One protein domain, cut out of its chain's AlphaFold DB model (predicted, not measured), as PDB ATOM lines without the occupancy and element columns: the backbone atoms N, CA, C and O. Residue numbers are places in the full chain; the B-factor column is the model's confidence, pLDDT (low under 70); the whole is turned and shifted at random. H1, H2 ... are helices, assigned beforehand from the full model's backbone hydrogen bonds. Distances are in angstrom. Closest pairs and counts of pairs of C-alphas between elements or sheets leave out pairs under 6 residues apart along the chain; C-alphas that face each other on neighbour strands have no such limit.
ATOM      1  N   ALA A   2     104.754  55.654 162.509       88.19
ATOM      2  CA  ALA A   2     105.194  56.029 161.150       88.19
ATOM      3  C   ALA A   2     104.402  55.355 160.008       88.19
ATOM      4  O   ALA A   2     104.055  56.007 159.029       88.19
ATOM      5  N   ALA A   3     104.064  54.067 160.156       92.62
ATOM      6  CA  ALA A   3     103.254  53.344 159.175       92.62
ATOM      7  C   ALA A   3     101.834  53.918 159.040       92.62
ATOM      8  O   ALA A   3     101.395  54.185 157.926       92.62
ATOM      9  N   PHE A   4     101.143  54.165 160.161       94.62
ATOM     10  CA  PHE A   4      99.803  54.755 160.128       94.62
ATOM     11  C   PHE A   4      99.851  56.174 159.556       94.62
ATOM     12  O   PHE A   4      99.079  56.490 158.660       94.62
ATOM     13  N   ARG A   5     100.831  56.988 159.963       94.56
ATOM     14  CA  ARG A   5     101.009  58.329 159.394       94.56
ATOM     15  C   ARG A   5     101.144  58.291 157.880       94.56
ATOM     16  O   ARG A   5     100.435  59.013 157.202       94.56
ATOM     17  N   LYS A   6     102.015  57.424 157.358       95.50
ATOM     18  CA  LYS A   6     102.201  57.267 155.913       95.50
ATOM     19  C   LYS A   6     100.883  56.922 155.217       95.50
ATOM     20  O   LYS A   6     100.552  57.537 154.212       95.50
ATOM     21  N   VAL A   7     100.129  55.970 155.768       96.44
ATOM     22  CA  VAL A   7      98.829  55.559 155.217       96.44
ATOM     23  C   VAL A   7      97.808  56.698 155.264       96.44
ATOM     24  O   VAL A   7      97.105  56.913 154.283       96.44
ATOM     25  N   LEU A   8      97.750  57.453 156.363       96.25
ATOM     26  CA  LEU A   8      96.858  58.603 156.497       96.25
ATOM     27  C   LEU A   8      97.236  59.732 155.529       96.25
ATOM     28  O   LEU A   8      96.357  60.300 154.893       96.25
ATOM     29  N   THR A   9      98.527  60.020 155.351       96.31
ATOM     30  CA  THR A   9      98.998  60.980 154.341       96.31
ATOM     31  C   THR A   9      98.580  60.550 152.935       96.31
ATOM     32  O   THR A   9      98.019  61.358 152.203       96.31
ATOM     33  N   SER A  10      98.759  59.276 152.577       96.81
ATOM     34  CA  SER A  10      98.319  58.760 151.273       96.81
ATOM     35  C   SER A  10      96.798  58.811 151.088       96.81
ATOM     36  O   SER A  10      96.325  59.075 149.986       96.81
ATOM     37  N   LEU A  11      96.016  58.608 152.155       97.56
ATOM     38  CA  LEU A  11      94.565  58.808 152.116       97.56
ATOM     39  C   LEU A  11      94.210  60.274 151.833       97.56
ATOM     40  O   LEU A  11      93.398  60.539 150.949       97.56
ATOM     41  N   VAL A  12      94.833  61.214 152.549       97.12
ATOM     42  CA  VAL A  12      94.631  62.658 152.347       97.12
ATOM     43  C   VAL A  12      94.963  63.060 150.906       97.12
ATOM     44  O   VAL A  12      94.176  63.760 150.277       97.12
ATOM     45  N   GLU A  13      96.082  62.581 150.361       96.44
ATOM     46  CA  GLU A  13      96.484  62.838 148.971       96.44
ATOM     47  C   GLU A  13      95.475  62.286 147.954       96.44
ATOM     48  O   GLU A  13      95.142  62.963 146.982       96.44
ATOM     49  N   SER A  14      94.961  61.072 148.170       97.25
ATOM     50  CA  SER A  14      93.943  60.487 147.292       97.25
ATOM     51  C   SER A  14      92.609  61.223 147.352       97.25
ATOM     52  O   SER A  14      91.980  61.396 146.312       97.25
ATOM     53  N   LEU A  15      92.179  61.669 148.536       97.06
ATOM     54  CA  LEU A  15      90.948  62.446 148.694       97.06
ATOM     55  C   LEU A  15      91.056  63.819 148.023       97.06
ATOM     56  O   LEU A  15      90.158  64.203 147.275       97.06
ATOM     57  N   ASP A  16      92.179  64.513 148.221       95.94
ATOM     58  CA  ASP A  16      92.486  65.785 147.556       95.94
ATOM     59  C   ASP A  16      92.474  65.614 146.028       95.94
ATOM     60  O   ASP A  16      91.836  66.382 145.304       95.94
ATOM     61  N   ALA A  17      93.079  64.529 145.530       95.88
ATOM     62  CA  ALA A  17      93.042  64.187 144.114       95.88
ATOM     63  C   ALA A  17      91.616  63.935 143.599       95.88
ATOM     64  O   ALA A  17      91.261  64.425 142.528       95.88
ATOM     65  N   THR A  18      90.782  63.218 144.358       94.88
ATOM     66  CA  THR A  18      89.376  62.973 144.003       94.88
ATOM     67  C   THR A  18      88.571  64.266 143.911       94.88
ATOM     68  O   THR A  18      87.842  64.442 142.936       94.88
ATOM     69  N   VAL A  19      88.727  65.191 144.864       94.19
ATOM     70  CA  VAL A  19      88.049  66.499 144.824       94.19
ATOM     71  C   VAL A  19      88.494  67.309 143.604       94.19
ATOM     72  O   VAL A  19      87.660  67.885 142.903       94.19
ATOM     73  N   ARG A  20      89.798  67.320 143.299       92.88
ATOM     74  CA  ARG A  20      90.342  68.035 142.131       92.88
ATOM     75  C   ARG A  20      89.868  67.458 140.802       92.88
ATOM     76  O   ARG A  20      89.557  68.227 139.899       92.88
ATOM     77  N   VAL A  21      89.791  66.131 140.688       91.31
ATOM     78  CA  VAL A  21      89.235  65.434 139.515       91.31
ATOM     79  C   VAL A  21      87.755  65.779 139.345       91.31
ATOM     80  O   VAL A  21      87.332  66.138 138.252       91.31
ATOM     81  N   ALA A  22      86.973  65.730 140.427       88.38
ATOM     82  CA  ALA A  22      85.540  66.021 140.390       88.38
ATOM     83  C   ALA A  22      85.228  67.472 139.991       88.38
ATOM     84  O   ALA A  22      84.194  67.746 139.387       88.38
ATOM     85  N   ARG A  23      86.128  68.405 140.323       88.44
ATOM     86  CA  ARG A  23      85.990  69.842 140.046       88.44
ATOM     87  C   ARG A  23      86.835  70.310 138.859       88.44
ATOM     88  O   ARG A  23      87.068  71.513 138.731       88.44
ATOM     89  N   TRP A  24      87.329  69.395 138.024       90.12
ATOM     90  CA  TRP A  24      88.252  69.727 136.941       90.12
ATOM     91  C   TRP A  24      87.613  70.729 135.957       90.12
ATOM     92  O   TRP A  24      86.595  70.411 135.342       90.12
ATOM     93  N   PRO A  25      88.164  71.950 135.806       80.25
ATOM     94  CA  PRO A  25      87.455  73.055 135.156       80.25
ATOM     95  C   PRO A  25      87.632  73.113 133.629       80.25
ATOM     96  O   PRO A  25      87.132  74.045 133.001       80.25
ATOM     97  N   GLY A  26      88.380  72.183 133.025       79.31
ATOM     98  CA  GLY A  26      88.860  72.315 131.650       79.31
ATOM     99  C   GLY A  26      88.533  71.130 130.736       79.31
ATOM    100  O   GLY A  26      88.318  70.020 131.215       79.31
ATOM    101  N   PRO A  27      88.559  71.345 129.407       78.06
ATOM    102  CA  PRO A  27      88.478  70.275 128.409       78.06
ATOM    103  C   PRO A  27      89.788  69.477 128.287       78.06
ATOM    104  O   PRO A  27      89.855  68.503 127.539       78.06
ATOM    105  N   GLU A  28      90.848  69.919 128.969       86.56
ATOM    106  CA  GLU A  28      92.146  69.257 129.001       86.56
ATOM    107  C   GLU A  28      92.064  67.920 129.736       86.56
ATOM    108  O   GLU A  28      91.334  67.779 130.721       86.56
ATOM    109  N   ALA A  29      92.859  66.953 129.277       87.06
ATOM    110  CA  ALA A  29      92.986  65.674 129.956       87.06
ATOM    111  C   ALA A  29      93.482  65.881 131.393       87.06
ATOM    112  O   ALA A  29      94.410  66.655 131.644       87.06
ATOM    113  N   ILE A  30      92.874  65.161 132.331       89.69
ATOM    114  CA  ILE A  30      93.288  65.194 133.728       89.69
ATOM    115  C   ILE A  30      94.704  64.596 133.820       89.69
ATOM    116  O   ILE A  30      94.979  63.564 133.203       89.69
ATOM    117  N   PRO A  31      95.640  65.215 134.563       90.75
ATOM    118  CA  PRO A  31      96.992  64.690 134.684       90.75
ATOM    119  C   PRO A  31      96.994  63.258 135.232       90.75
ATOM    120  O   PRO A  31      96.456  63.004 136.309       90.75
ATOM    121  N   ALA A  32      97.690  62.343 134.550       90.44
ATOM    122  CA  ALA A  32      97.772  60.937 134.955       90.44
ATOM    123  C   ALA A  32      98.183  60.721 136.432       90.44
ATOM    124  O   ALA A  32      97.620  59.837 137.076       90.44
ATOM    125  N   PRO A  33      99.106  61.503 137.036       91.19
ATOM    126  CA  PRO A  33      99.393  61.376 138.467       91.19
ATOM    127  C   PRO A  33      98.181  61.662 139.363       91.19
ATOM    128  O   PRO A  33      98.007  60.994 140.379       91.19
ATOM    129  N   LEU A  34      97.338  62.626 138.984       91.44
ATOM    130  CA  LEU A  34      96.143  63.003 139.735       91.44
ATOM    131  C   LEU A  34      95.073  61.911 139.635       91.44
ATOM    132  O   LEU A  34      94.543  61.476 140.656       91.44
ATOM    133  N   GLU A  35      94.824  61.408 138.424       92.31
ATOM    134  CA  GLU A  35      93.917  60.277 138.199       92.31
ATOM    135  C   GLU A  35      94.371  59.026 138.958       92.31
ATOM    136  O   GLU A  35      93.571  58.393 139.645       92.31
ATOM    137  N   ASN A  36      95.667  58.701 138.907       92.94
ATOM    138  CA  ASN A  36      96.230  57.553 139.617       92.94
ATOM    139  C   ASN A  36      96.072  57.674 141.139       92.94
ATOM    140  O   ASN A  36      95.782  56.680 141.808       92.94
ATOM    141  N   SER A  37      96.260  58.872 141.698       93.12
ATOM    142  CA  SER A  37      96.051  59.114 143.128       93.12
ATOM    143  C   SER A  37      94.579  58.984 143.516       93.12
ATOM    144  O   SER A  37      94.280  58.326 144.515       93.12
ATOM    145  N   ALA A  38      93.658  59.526 142.715       94.25
ATOM    146  CA  ALA A  38      92.220  59.377 142.942       94.25
ATOM    147  C   ALA A  38      91.767  57.909 142.821       94.25
ATOM    148  O   ALA A  38      90.976  57.431 143.634       94.25
ATOM    149  N   ALA A  39      92.317  57.154 141.865       94.94
ATOM    150  CA  ALA A  39      91.997  55.741 141.655       94.94
ATOM    151  C   ALA A  39      92.376  54.848 142.852       94.94
ATOM    152  O   ALA A  39      91.716  53.841 143.109       94.94
ATOM    153  N   LYS A  40      93.404  55.229 143.622       96.06
ATOM    154  CA  LYS A  40      93.851  54.506 144.828       96.06
ATOM    155  C   LYS A  40      93.055  54.833 146.088       96.06
ATOM    156  O   LYS A  40      93.323  54.253 147.141       96.06
ATOM    157  N   LEU A  41      92.063  55.722 146.009       96.19
ATOM    158  CA  LEU A  41      91.334  56.202 147.179       96.19
ATOM    159  C   LEU A  41      90.763  55.067 148.038       96.19
ATOM    160  O   LEU A  41      90.993  55.039 149.244       96.19
ATOM    161  N   LEU A  42      90.062  54.104 147.436       95.94
ATOM    162  CA  LEU A  42      89.442  53.011 148.195       95.94
ATOM    163  C   LEU A  42      90.480  52.099 148.869       95.94
ATOM    164  O   LEU A  42      90.237  51.595 149.966       95.94
ATOM    165  N   GLU A  43      91.648  51.915 148.251       96.94
ATOM    166  CA  GLU A  43      92.757  51.150 148.828       96.94
ATOM    167  C   GLU A  43      93.348  51.866 150.050       96.94
ATOM    168  O   GLU A  43      93.527  51.256 151.113       96.94
ATOM    169  N   HIS A  44      93.624  53.166 149.920       97.50
ATOM    170  CA  HIS A  44      94.155  53.977 151.013       97.50
ATOM    171  C   HIS A  44      93.142  54.116 152.153       97.50
ATOM    172  O   HIS A  44      93.518  53.953 153.314       97.50
ATOM    173  N   LEU A  45      91.859  54.311 151.837       96.56
ATOM    174  CA  LEU A  45      90.775  54.390 152.816       96.56
ATOM    175  C   LEU A  45      90.616  53.071 153.575       96.56
ATOM    176  O   LEU A  45      90.614  53.058 154.804       96.56
ATOM    177  N   GLY A  46      90.581  51.940 152.864       96.81
ATOM    178  CA  GLY A  46      90.529  50.620 153.492       96.81
ATOM    179  C   GLY A  46      91.743  50.350 154.385       96.81
ATOM    180  O   GLY A  46      91.607  49.784 155.470       96.81
ATOM    181  N   SER A  47      92.932  50.779 153.962       96.75
ATOM    182  CA  SER A  47      94.157  50.651 154.756       96.75
ATOM    183  C   SER A  47      94.129  51.518 156.011       96.75
ATOM    184  O   SER A  47      94.427  51.015 157.093       96.75
ATOM    185  N   ALA A  48      93.730  52.785 155.892       96.25
ATOM    186  CA  ALA A  48      93.614  53.705 157.016       96.25
ATOM    187  C   ALA A  48      92.548  53.234 158.014       96.25
ATOM    188  O   ALA A  48      92.817  53.198 159.212       96.25
ATOM    189  N   ASN A  49      91.385  52.782 157.536       96.62
ATOM    190  CA  ASN A  49      90.306  52.272 158.382       96.62
ATOM    191  C   ASN A  49      90.726  51.036 159.190       96.62
ATOM    192  O   ASN A  49      90.353  50.918 160.356       96.62
ATOM    193  N   ARG A  50      91.561  50.146 158.628       96.69
ATOM    194  CA  ARG A  50      92.134  49.018 159.389       96.69
ATOM    195  C   ARG A  50      93.009  49.490 160.549       96.69
ATOM    196  O   ARG A  50      92.887  48.949 161.641       96.69
ATOM    197  N   PHE A  51      93.845  50.508 160.339       95.06
ATOM    198  CA  PHE A  51      94.592  51.128 161.437       95.06
ATOM    199  C   PHE A  51      93.644  51.831 162.423       95.06
ATOM    200  O   PHE A  51      93.780  51.677 163.632       95.06
ATOM    201  N   ALA A  52      92.653  52.578 161.943       95.19
ATOM    202  CA  ALA A  52      91.757  53.351 162.802       95.19
ATOM    203  C   ALA A  52      90.844  52.489 163.696       95.19
ATOM    204  O   ALA A  52      90.374  52.968 164.732       95.19
ATOM    205  N   ALA A  53      90.584  51.243 163.291       93.50
ATOM    206  CA  ALA A  53      89.802  50.263 164.040       93.50
ATOM    207  C   ALA A  53      90.604  49.533 165.132       93.50
ATOM    208  O   ALA A  53      90.002  48.890 165.994       93.50
ATOM    209  N   ASP A  54      91.935  49.614 165.102       92.50
ATOM    210  CA  ASP A  54      92.795  48.892 166.036       92.50
ATOM    211  C   ASP A  54      92.828  49.547 167.429       92.50
ATOM    212  O   ASP A  54      92.584  50.749 167.599       92.50
ATOM    213  N   ARG A  55      93.157  48.749 168.451       90.44
ATOM    214  CA  ARG A  55      93.336  49.218 169.829       90.44
ATOM    215  C   ARG A  55      94.820  49.328 170.151       90.44
ATOM    216  O   ARG A  55      95.519  48.336 170.321       90.44
ATOM    217  N   TYR A  56      95.278  50.557 170.346       90.75
ATOM    218  CA  TYR A  56      96.682  50.832 170.627       90.75
ATOM    219  C   TYR A  56      97.037  50.673 172.107       90.75
ATOM    220  O   TYR A  56      96.332  51.160 172.991       90.75
ATOM    221  N   LEU A  57      98.174  50.025 172.363       90.31
ATOM    222  CA  LEU A  57      98.803  49.884 173.677       90.31
ATOM    223  C   LEU A  57     100.223  50.458 173.610       90.31
ATOM    224  O   LEU A  57     100.895  50.333 172.587       90.31
ATOM    225  N   GLY A  58     100.691  51.085 174.688       90.19
ATOM    226  CA  GLY A  58     102.032  51.668 174.742       90.19
ATOM    227  C   GLY A  58     102.117  52.864 175.681       90.19
ATOM    228  O   GLY A  58     101.265  53.048 176.550       90.19
ATOM    229  N   SER A  59     103.154  53.686 175.502       92.31
ATOM    230  CA  SER A  59     103.313  54.912 176.282       92.31
ATOM    231  C   SER A  59     102.195  55.920 175.964       92.31
ATOM    232  O   SER A  59     101.749  55.992 174.812       92.31
ATOM    233  N   PRO A  60     101.752  56.734 176.944       92.69
ATOM    234  CA  PRO A  60     100.660  57.685 176.734       92.69
ATOM    235  C   PRO A  60     100.840  58.611 175.515       92.69
ATOM    236  O   PRO A  60      99.893  58.717 174.737       92.69
ATOM    237  N   PRO A  61     102.027  59.200 175.248       90.69
ATOM    238  CA  PRO A  61     102.214  60.061 174.076       90.69
ATOM    239  C   PRO A  61     102.010  59.328 172.745       90.69
ATOM    240  O   PRO A  61     101.426  59.873 171.810       90.69
ATOM    241  N   VAL A  62     102.448  58.067 172.660       90.50
ATOM    242  CA  VAL A  62     102.282  57.252 171.450       90.50
ATOM    243  C   VAL A  62     100.810  56.922 171.236       90.50
ATOM    244  O   VAL A  62     100.308  57.092 170.127       90.50
ATOM    245  N   VAL A  63     100.103  56.503 172.289       93.44
ATOM    246  CA  VAL A  63      98.666  56.200 172.214       93.44
ATOM    247  C   VAL A  63      97.864  57.443 171.814       93.44
ATOM    248  O   VAL A  63      96.976  57.338 170.971       93.44
ATOM    249  N   MET A  64      98.209  58.625 172.335       92.81
ATOM    250  CA  MET A  64      97.578  59.890 171.935       92.81
ATOM    251  C   MET A  64      97.741  60.177 170.437       92.81
ATOM    252  O   MET A  64      96.747  60.464 169.774       92.81
ATOM    253  N   CYS A  65      98.951  60.029 169.884       93.31
ATOM    254  CA  CYS A  65      99.192  60.233 168.448       93.31
ATOM    255  C   CYS A  65      98.386  59.248 167.590       93.31
ATOM    256  O   CYS A  65      97.799  59.628 166.578       93.31
ATOM    257  N   MET A  66      98.342  57.971 167.990       94.75
ATOM    258  CA  MET A  66      97.588  56.953 167.252       94.75
ATOM    259  C   MET A  66      96.079  57.223 167.306       94.75
ATOM    260  O   MET A  66      95.415  57.135 166.279       94.75
ATOM    261  N   ASN A  67      95.551  57.636 168.462       94.69
ATOM    262  CA  ASN A  67      94.147  58.023 168.600       94.69
ATOM    263  C   ASN A  67      93.798  59.267 167.770       94.69
ATOM    264  O   ASN A  67      92.722  59.305 167.177       94.69
ATOM    265  N   ALA A  68      94.702  60.249 167.683       95.00
ATOM    266  CA  ALA A  68      94.524  61.425 166.833       95.00
ATOM    267  C   ALA A  68      94.431  61.033 165.346       95.00
ATOM    268  O   ALA A  68      93.503  61.450 164.656       95.00
ATOM    269  N   MET A  69      95.323  60.155 164.870       96.38
ATOM    270  CA  MET A  69      95.266  59.629 163.496       96.38
ATOM    271  C   MET A  69      94.011  58.774 163.242       96.38
ATOM    272  O   MET A  69      93.416  58.859 162.164       96.38
ATOM    273  N   SER A  70      93.556  57.990 164.228       96.75
ATOM    274  CA  SER A  70      92.289  57.250 164.136       96.75
ATOM    275  C   SER A  70      91.085  58.181 164.023       96.75
ATOM    276  O   SER A  70      90.181  57.910 163.235       96.75
ATOM    277  N   ALA A  71      91.058  59.269 164.795       96.38
ATOM    278  CA  ALA A  71      89.993  60.264 164.726       96.38
ATOM    279  C   ALA A  71      89.980  60.967 163.361       96.38
ATOM    280  O   ALA A  71      88.936  60.999 162.714       96.38
ATOM    281  N   ALA A  72      91.144  61.419 162.885       96.88
ATOM    282  CA  ALA A  72      91.301  62.008 161.555       96.88
ATOM    283  C   ALA A  72      90.803  61.072 160.443       96.88
ATOM    284  O   ALA A  72      90.036  61.486 159.580       96.88
ATOM    285  N   THR A  73      91.169  59.788 160.500       97.50
ATOM    286  CA  THR A  73      90.710  58.790 159.519       97.50
ATOM    287  C   THR A  73      89.185  58.667 159.498       97.50
ATOM    288  O   THR A  73      88.591  58.645 158.427       97.50
ATOM    289  N   LYS A  74      88.541  58.621 160.672       97.12
ATOM    290  CA  LYS A  74      87.077  58.502 160.780       97.12
ATOM    291  C   LYS A  74      86.348  59.730 160.240       97.12
ATOM    292  O   LYS A  74      85.299  59.577 159.624       97.12
ATOM    293  N   VAL A  75      86.900  60.924 160.462       97.38
ATOM    294  CA  VAL A  75      86.367  62.173 159.894       97.38
ATOM    295  C   VAL A  75      86.416  62.119 158.367       97.38
ATOM    296  O   VAL A  75      85.392  62.323 157.720       97.38
ATOM    297  N   LEU A  76      87.565  61.746 157.794       97.62
ATOM    298  CA  LEU A  76      87.726  61.631 156.341       97.62
ATOM    299  C   LEU A  76      86.822  60.557 155.722       97.62
ATOM    300  O   LEU A  76      86.254  60.778 154.654       97.62
ATOM    301  N   ASP A  77      86.671  59.404 156.378       97.38
ATOM    302  CA  ASP A  77      85.776  58.332 155.927       97.38
ATOM    303  C   ASP A  77      84.317  58.802 155.888       97.38
ATOM    304  O   ASP A  77      83.645  58.651 154.867       97.38
ATOM    305  N   ALA A  78      83.848  59.455 156.956       97.00
ATOM    306  CA  ALA A  78      82.497  59.999 157.022       97.00
ATOM    307  C   ALA A  78      82.256  61.087 155.961       97.00
ATOM    308  O   ALA A  78      81.244  61.037 155.260       97.00
ATOM    309  N   ALA A  79      83.200  62.018 155.799       96.56
ATOM    310  CA  ALA A  79      83.130  63.071 154.787       96.56
ATOM    311  C   ALA A  79      83.081  62.487 153.367       96.56
ATOM    312  O   ALA A  79      82.279  62.910 152.534       96.56
ATOM    313  N   TYR A  80      83.889  61.459 153.092       96.56
ATOM    314  CA  TYR A  80      83.871  60.781 151.800       96.56
ATOM    315  C   TYR A  80      82.566  60.013 151.555       96.56
ATOM    316  O   TYR A  80      82.037  60.033 150.442       96.56
ATOM    317  N   VAL A  81      82.019  59.342 152.572       96.06
ATOM    318  CA  VAL A  81      80.710  58.679 152.476       96.06
ATOM    319  C   VAL A  81      79.614  59.690 152.161       96.06
ATOM    320  O   VAL A  81      78.769  59.400 151.314       96.06
ATOM    321  N   GLU A  82      79.639  60.863 152.794       94.44
ATOM    322  CA  GLU A  82      78.680  61.927 152.506       94.44
ATOM    323  C   GLU A  82      78.842  62.436 151.071       94.44
ATOM    324  O   GLU A  82      77.879  62.397 150.310       94.44
ATOM    325  N   TYR A  83      80.064  62.758 150.638       94.44
ATOM    326  CA  TYR A  83      80.356  63.111 149.244       94.44
ATOM    327  C   TYR A  83      79.799  62.086 148.245       94.44
ATOM    328  O   TYR A  83      79.159  62.442 147.252       94.44
ATOM    329  N   ARG A  84      79.973  60.790 148.528       94.06
ATOM    330  CA  ARG A  84      79.477  59.713 147.663       94.06
ATOM    331  C   ARG A  84      77.959  59.678 147.522       94.06
ATOM    332  O   ARG A  84      77.485  59.219 146.483       94.06
ATOM    333  N   ARG A  85      77.199  60.125 148.527       92.75
ATOM    334  CA  ARG A  85      75.726  60.171 148.457       92.75
ATOM    335  C   ARG A  85      75.239  61.155 147.398       92.75
ATOM    336  O   ARG A  85      74.195  60.920 146.801       92.75
ATOM    337  N   HIS A  86      76.035  62.182 147.113       91.00
ATOM    338  CA  HIS A  86      75.706  63.246 146.162       91.00
ATOM    339  C   HIS A  86      76.240  62.994 144.744       91.00
ATOM    340  O   HIS A  86      75.972  63.784 143.847       91.00
ATOM    341  N   LEU A  87      76.931  61.871 144.491       87.69
ATOM    342  CA  LEU A  87      77.458  61.525 143.157       87.69
ATOM    343  C   LEU A  87      76.375  61.367 142.081       87.69
ATOM    344  O   LEU A  87      76.649  61.587 140.907       87.69
ATOM    345  N   ALA A  88      75.168  60.955 142.474       85.94
ATOM    346  CA  ALA A  88      74.018  60.826 141.576       85.94
ATOM    347  C   ALA A  88      73.091  62.058 141.602       85.94
ATOM    348  O   ALA A  88      72.030  62.032 140.979       85.94
ATOM    349  N   GLY A  89      73.459  63.098 142.357       85.62
ATOM    350  CA  GLY A  89      72.704  64.340 142.473       85.62
ATOM    351  C   GLY A  89      72.940  65.296 141.304       85.62
ATOM    352  O   GLY A  89      73.590  64.976 140.306       85.62
ATOM    353  N   SER A  90      72.404  66.504 141.436       88.00
ATOM    354  CA  SER A  90      72.665  67.611 140.520       88.00
ATOM    355  C   SER A  90      74.126  68.073 140.586       88.00
ATOM    356  O   SER A  90      74.833  67.870 141.573       88.00
ATOM    357  N   SER A  91      74.577  68.768 139.537       84.38
ATOM    358  CA  SER A  91      75.931  69.338 139.500       84.38
ATOM    359  C   SER A  91      76.199  70.316 140.653       84.38
ATOM    360  O   SER A  91      77.343  70.441 141.080       84.38
ATOM    361  N   GLU A  92      75.173  71.012 141.153       87.12
ATOM    362  CA  GLU A  92      75.294  71.935 142.287       87.12
ATOM    363  C   GLU A  92      75.452  71.192 143.619       87.12
ATOM    364  O   GLU A  92      76.279  71.581 144.445       87.12
ATOM    365  N   GLU A  93      74.706  70.101 143.816       88.56
ATOM    366  CA  GLU A  93      74.830  69.233 144.995       88.56
ATOM    367  C   GLU A  93      76.202  68.560 145.035       88.56
ATOM    368  O   GLU A  93      76.870  68.589 146.068       88.56
ATOM    369  N   LEU A  94      76.671  68.044 143.895       88.25
ATOM    370  CA  LEU A  94      78.005  67.460 143.785       88.25
ATOM    371  C   LEU A  94      79.104  68.494 144.068       88.25
ATOM    372  O   LEU A  94      80.055  68.197 144.790       88.25
ATOM    373  N   ALA A  95      78.977  69.712 143.533       88.50
ATOM    374  CA  ALA A  95      79.943  70.780 143.778       88.50
ATOM    375  C   ALA A  95      79.989  71.180 145.260       88.50
ATOM    376  O   ALA A  95      81.078  71.349 145.813       88.50
ATOM    377  N   ARG A  96      78.828  71.283 145.921       90.94
ATOM    378  CA  ARG A  96      78.746  71.559 147.362       90.94
ATOM    379  C   ARG A  96      79.375  70.439 148.183       90.94
ATOM    380  O   ARG A  96      80.226  70.717 149.020       90.94
ATOM    381  N   ALA A  97      79.028  69.190 147.888       92.94
ATOM    382  CA  ALA A  97      79.582  68.032 148.575       92.94
ATOM    383  C   ALA A  97      81.108  67.922 148.386       92.94
ATOM    384  O   ALA A  97      81.832  67.558 149.309       92.94
ATOM    385  N   ALA A  98      81.621  68.283 147.204       92.88
ATOM    386  CA  ALA A  98      83.057  68.349 146.951       92.88
ATOM    387  C   ALA A  98      83.742  69.457 147.771       92.88
ATOM    388  O   ALA A  98      84.852  69.243 148.245       92.88
ATOM    389  N   MET A  99      83.100  70.618 147.959       93.38
ATOM    390  CA  MET A  99      83.616  71.696 148.819       93.38
ATOM    391  C   MET A  99      83.617  71.314 150.302       93.38
ATOM    392  O   MET A  99      84.562  71.639 151.014       93.38
ATOM    393  N   GLU A 100      82.577  70.626 150.770       95.00
ATOM    394  CA  GLU A 100      82.509  70.116 152.144       95.00
ATOM    395  C   GLU A 100      83.603  69.071 152.396       95.00
ATOM    396  O   GLU A 100      84.304  69.139 153.404       95.00
ATOM    397  N   LEU A 101      83.827  68.162 151.442       96.25
ATOM    398  CA  LEU A 101      84.931  67.208 151.517       96.25
ATOM    399  C   LEU A 101      86.300  67.911 151.532       96.25
ATOM    400  O   LEU A 101      87.156  67.549 152.336       96.25
ATOM    401  N   ASP A 102      86.500  68.926 150.688       96.44
ATOM    402  CA  ASP A 102      87.722  69.750 150.651       96.44
ATOM    403  C   ASP A 102      87.998  70.417 152.009       96.44
ATOM    404  O   ASP A 102      89.119  70.384 152.519       96.44
ATOM    405  N   HIS A 103      86.949  70.944 152.649       96.56
ATOM    406  CA  HIS A 103      87.042  71.558 153.971       96.56
ATOM    407  C   HIS A 103      87.535  70.575 155.041       96.56
ATOM    408  O   HIS A 103      88.434  70.905 155.817       96.56
ATOM    409  N   GLU A 104      86.989  69.358 155.066       97.19
ATOM    410  CA  GLU A 104      87.399  68.324 156.024       97.19
ATOM    411  C   GLU A 104      88.829  67.831 155.766       97.19
ATOM    412  O   GLU A 104      89.599  67.604 156.705       97.19
ATOM    413  N   ILE A 105      89.230  67.720 154.495       96.81
ATOM    414  CA  ILE A 105      90.611  67.404 154.113       96.81
ATOM    415  C   ILE A 105      91.570  68.456 154.688       96.81
ATOM    416  O   ILE A 105      92.581  68.099 155.304       96.81
ATOM    417  N   ASP A 106      91.262  69.742 154.519       96.62
ATOM    418  CA  ASP A 106      92.101  70.838 155.004       96.62
ATOM    419  C   ASP A 106      92.125  70.932 156.534       96.62
ATOM    420  O   ASP A 106      93.195  71.128 157.126       96.62
ATOM    421  N   ALA A 107      90.988  70.693 157.193       94.69
ATOM    422  CA  ALA A 107      90.917  70.593 158.647       94.69
ATOM    423  C   ALA A 107      91.827  69.471 159.173       94.69
ATOM    424  O   ALA A 107      92.615  69.681 160.099       94.69
ATOM    425  N   VAL A 108      91.801  68.293 158.545       95.31
ATOM    426  CA  VAL A 108      92.659  67.166 158.931       95.31
ATOM    427  C   VAL A 108      94.135  67.462 158.658       95.31
ATOM    428  O   VAL A 108      94.967  67.210 159.537       95.31
ATOM    429  N   LYS A 109      94.482  68.062 157.510       94.25
ATOM    430  CA  LYS A 109      95.857  68.513 157.211       94.25
ATOM    431  C   LYS A 109      96.387  69.465 158.292       94.25
ATOM    432  O   LYS A 109      97.539  69.320 158.712       94.25
ATOM    433  N   ALA A 110      95.552  70.377 158.798       93.25
ATOM    434  CA  ALA A 110      95.922  71.312 159.864       93.25
ATOM    435  C   ALA A 110      96.254  70.615 161.200       93.25
ATOM    436  O   ALA A 110      97.035  71.136 161.996       93.25
ATOM    437  N   THR A 111      95.730  69.406 161.435       90.62
ATOM    438  CA  THR A 111      96.051  68.599 162.629       90.62
ATOM    439  C   THR A 111      97.307  67.737 162.491       90.62
ATOM    440  O   THR A 111      97.696  67.082 163.456       90.62
ATOM    441  N   SER A 112      97.976  67.735 161.332       88.75
ATOM    442  CA  SER A 112      99.078  66.800 161.036       88.75
ATOM    443  C   SER A 112     100.254  66.851 162.020       88.75
ATOM    444  O   SER A 112     100.884  65.825 162.277       88.75
ATOM    445  N   ALA A 113     100.500  68.003 162.653       85.62
ATOM    446  CA  ALA A 113     101.504  68.160 163.710       85.62
ATOM    447  C   ALA A 113     101.227  67.303 164.965       85.62
ATOM    448  O   ALA A 113     102.130  67.042 165.756       85.62
ATOM    449  N   GLN A 114      99.986  66.852 165.158       85.12
ATOM    450  CA  GLN A 114      99.565  66.023 166.294       85.12
ATOM    451  C   GLN A 114      99.803  64.526 166.057       85.12
ATOM    452  O   GLN A 114      99.601  63.714 166.959       85.12
ATOM    453  N   TRP A 115     100.224  64.128 164.853       84.56
ATOM    454  CA  TRP A 115     100.448  62.722 164.496       84.56
ATOM    455  C   TRP A 115     101.817  62.197 164.971       84.56
ATOM    456  O   TRP A 115     102.170  61.043 164.688       84.56
TER     457      TRP A 115
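Overview. This is residues 2 to 115 of the 116 residues of an uncharacterized protein of Myxococcales bacterium 68-20 (UniProt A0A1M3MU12). Four helices, H1, H3, H4 and H5, form an elongated up-and-down bundle, each running against the one before it, with H1 and H4 between H3 and H5. Short H2 packs crosswise on H1 residues 13 to 21, residues 24 to 29 stick out as a loop, and little H6 packs on H4. The 114 printed residues hold six named helices, H1 to H6 in chain order, and no named strand: all helix. The whole is compact, with a radius of gyration of the C-alphas of 15.0 A, and only just elongated, spanning 52 by 26 by 22 A.

Along the chain. H1, residues 2 to 22, starts at C-alpha 2 (105.194, 56.029, 161.150) and is 30.3 A long. H2 is residues 32 to 39, and H3 residues 41 to 52. H4, residues 60 to 85, is 37.8 A long and starts at C-alpha 60 (100.660, 57.685, 176.734). H5, residues 91 to 110, is 28.6 A long. H6, residues 112 to 115, ends at C-alpha 115 (100.448, 62.722, 164.496).

Arrangement. H1 and H4, the hubs, touch at Leu 8 and Thr 73, their closest C-alphas, 6.9 A apart, with a shallow tilt of 21 degrees, the same way. H1 touches H3 at Leu 11 and His 44, closest C-alphas 5.0 A apart, and H5 at Val 19 and Ala 98, 5.7 A. H4 and H5 form a hairpin at a shallow tilt of 7 degrees, opposite ways. H3 and H5 are apart. In H1 to H5 every O i to N i+4 pair is within hydrogen-bond range; H6 is too short for one.

Size, cuts and confidence. The farthest C-alphas, of Pro 27 and Ser 59, are 52.4 A apart. The printed part has no cut, no link is long, and no printed residue has pLDDT under 70.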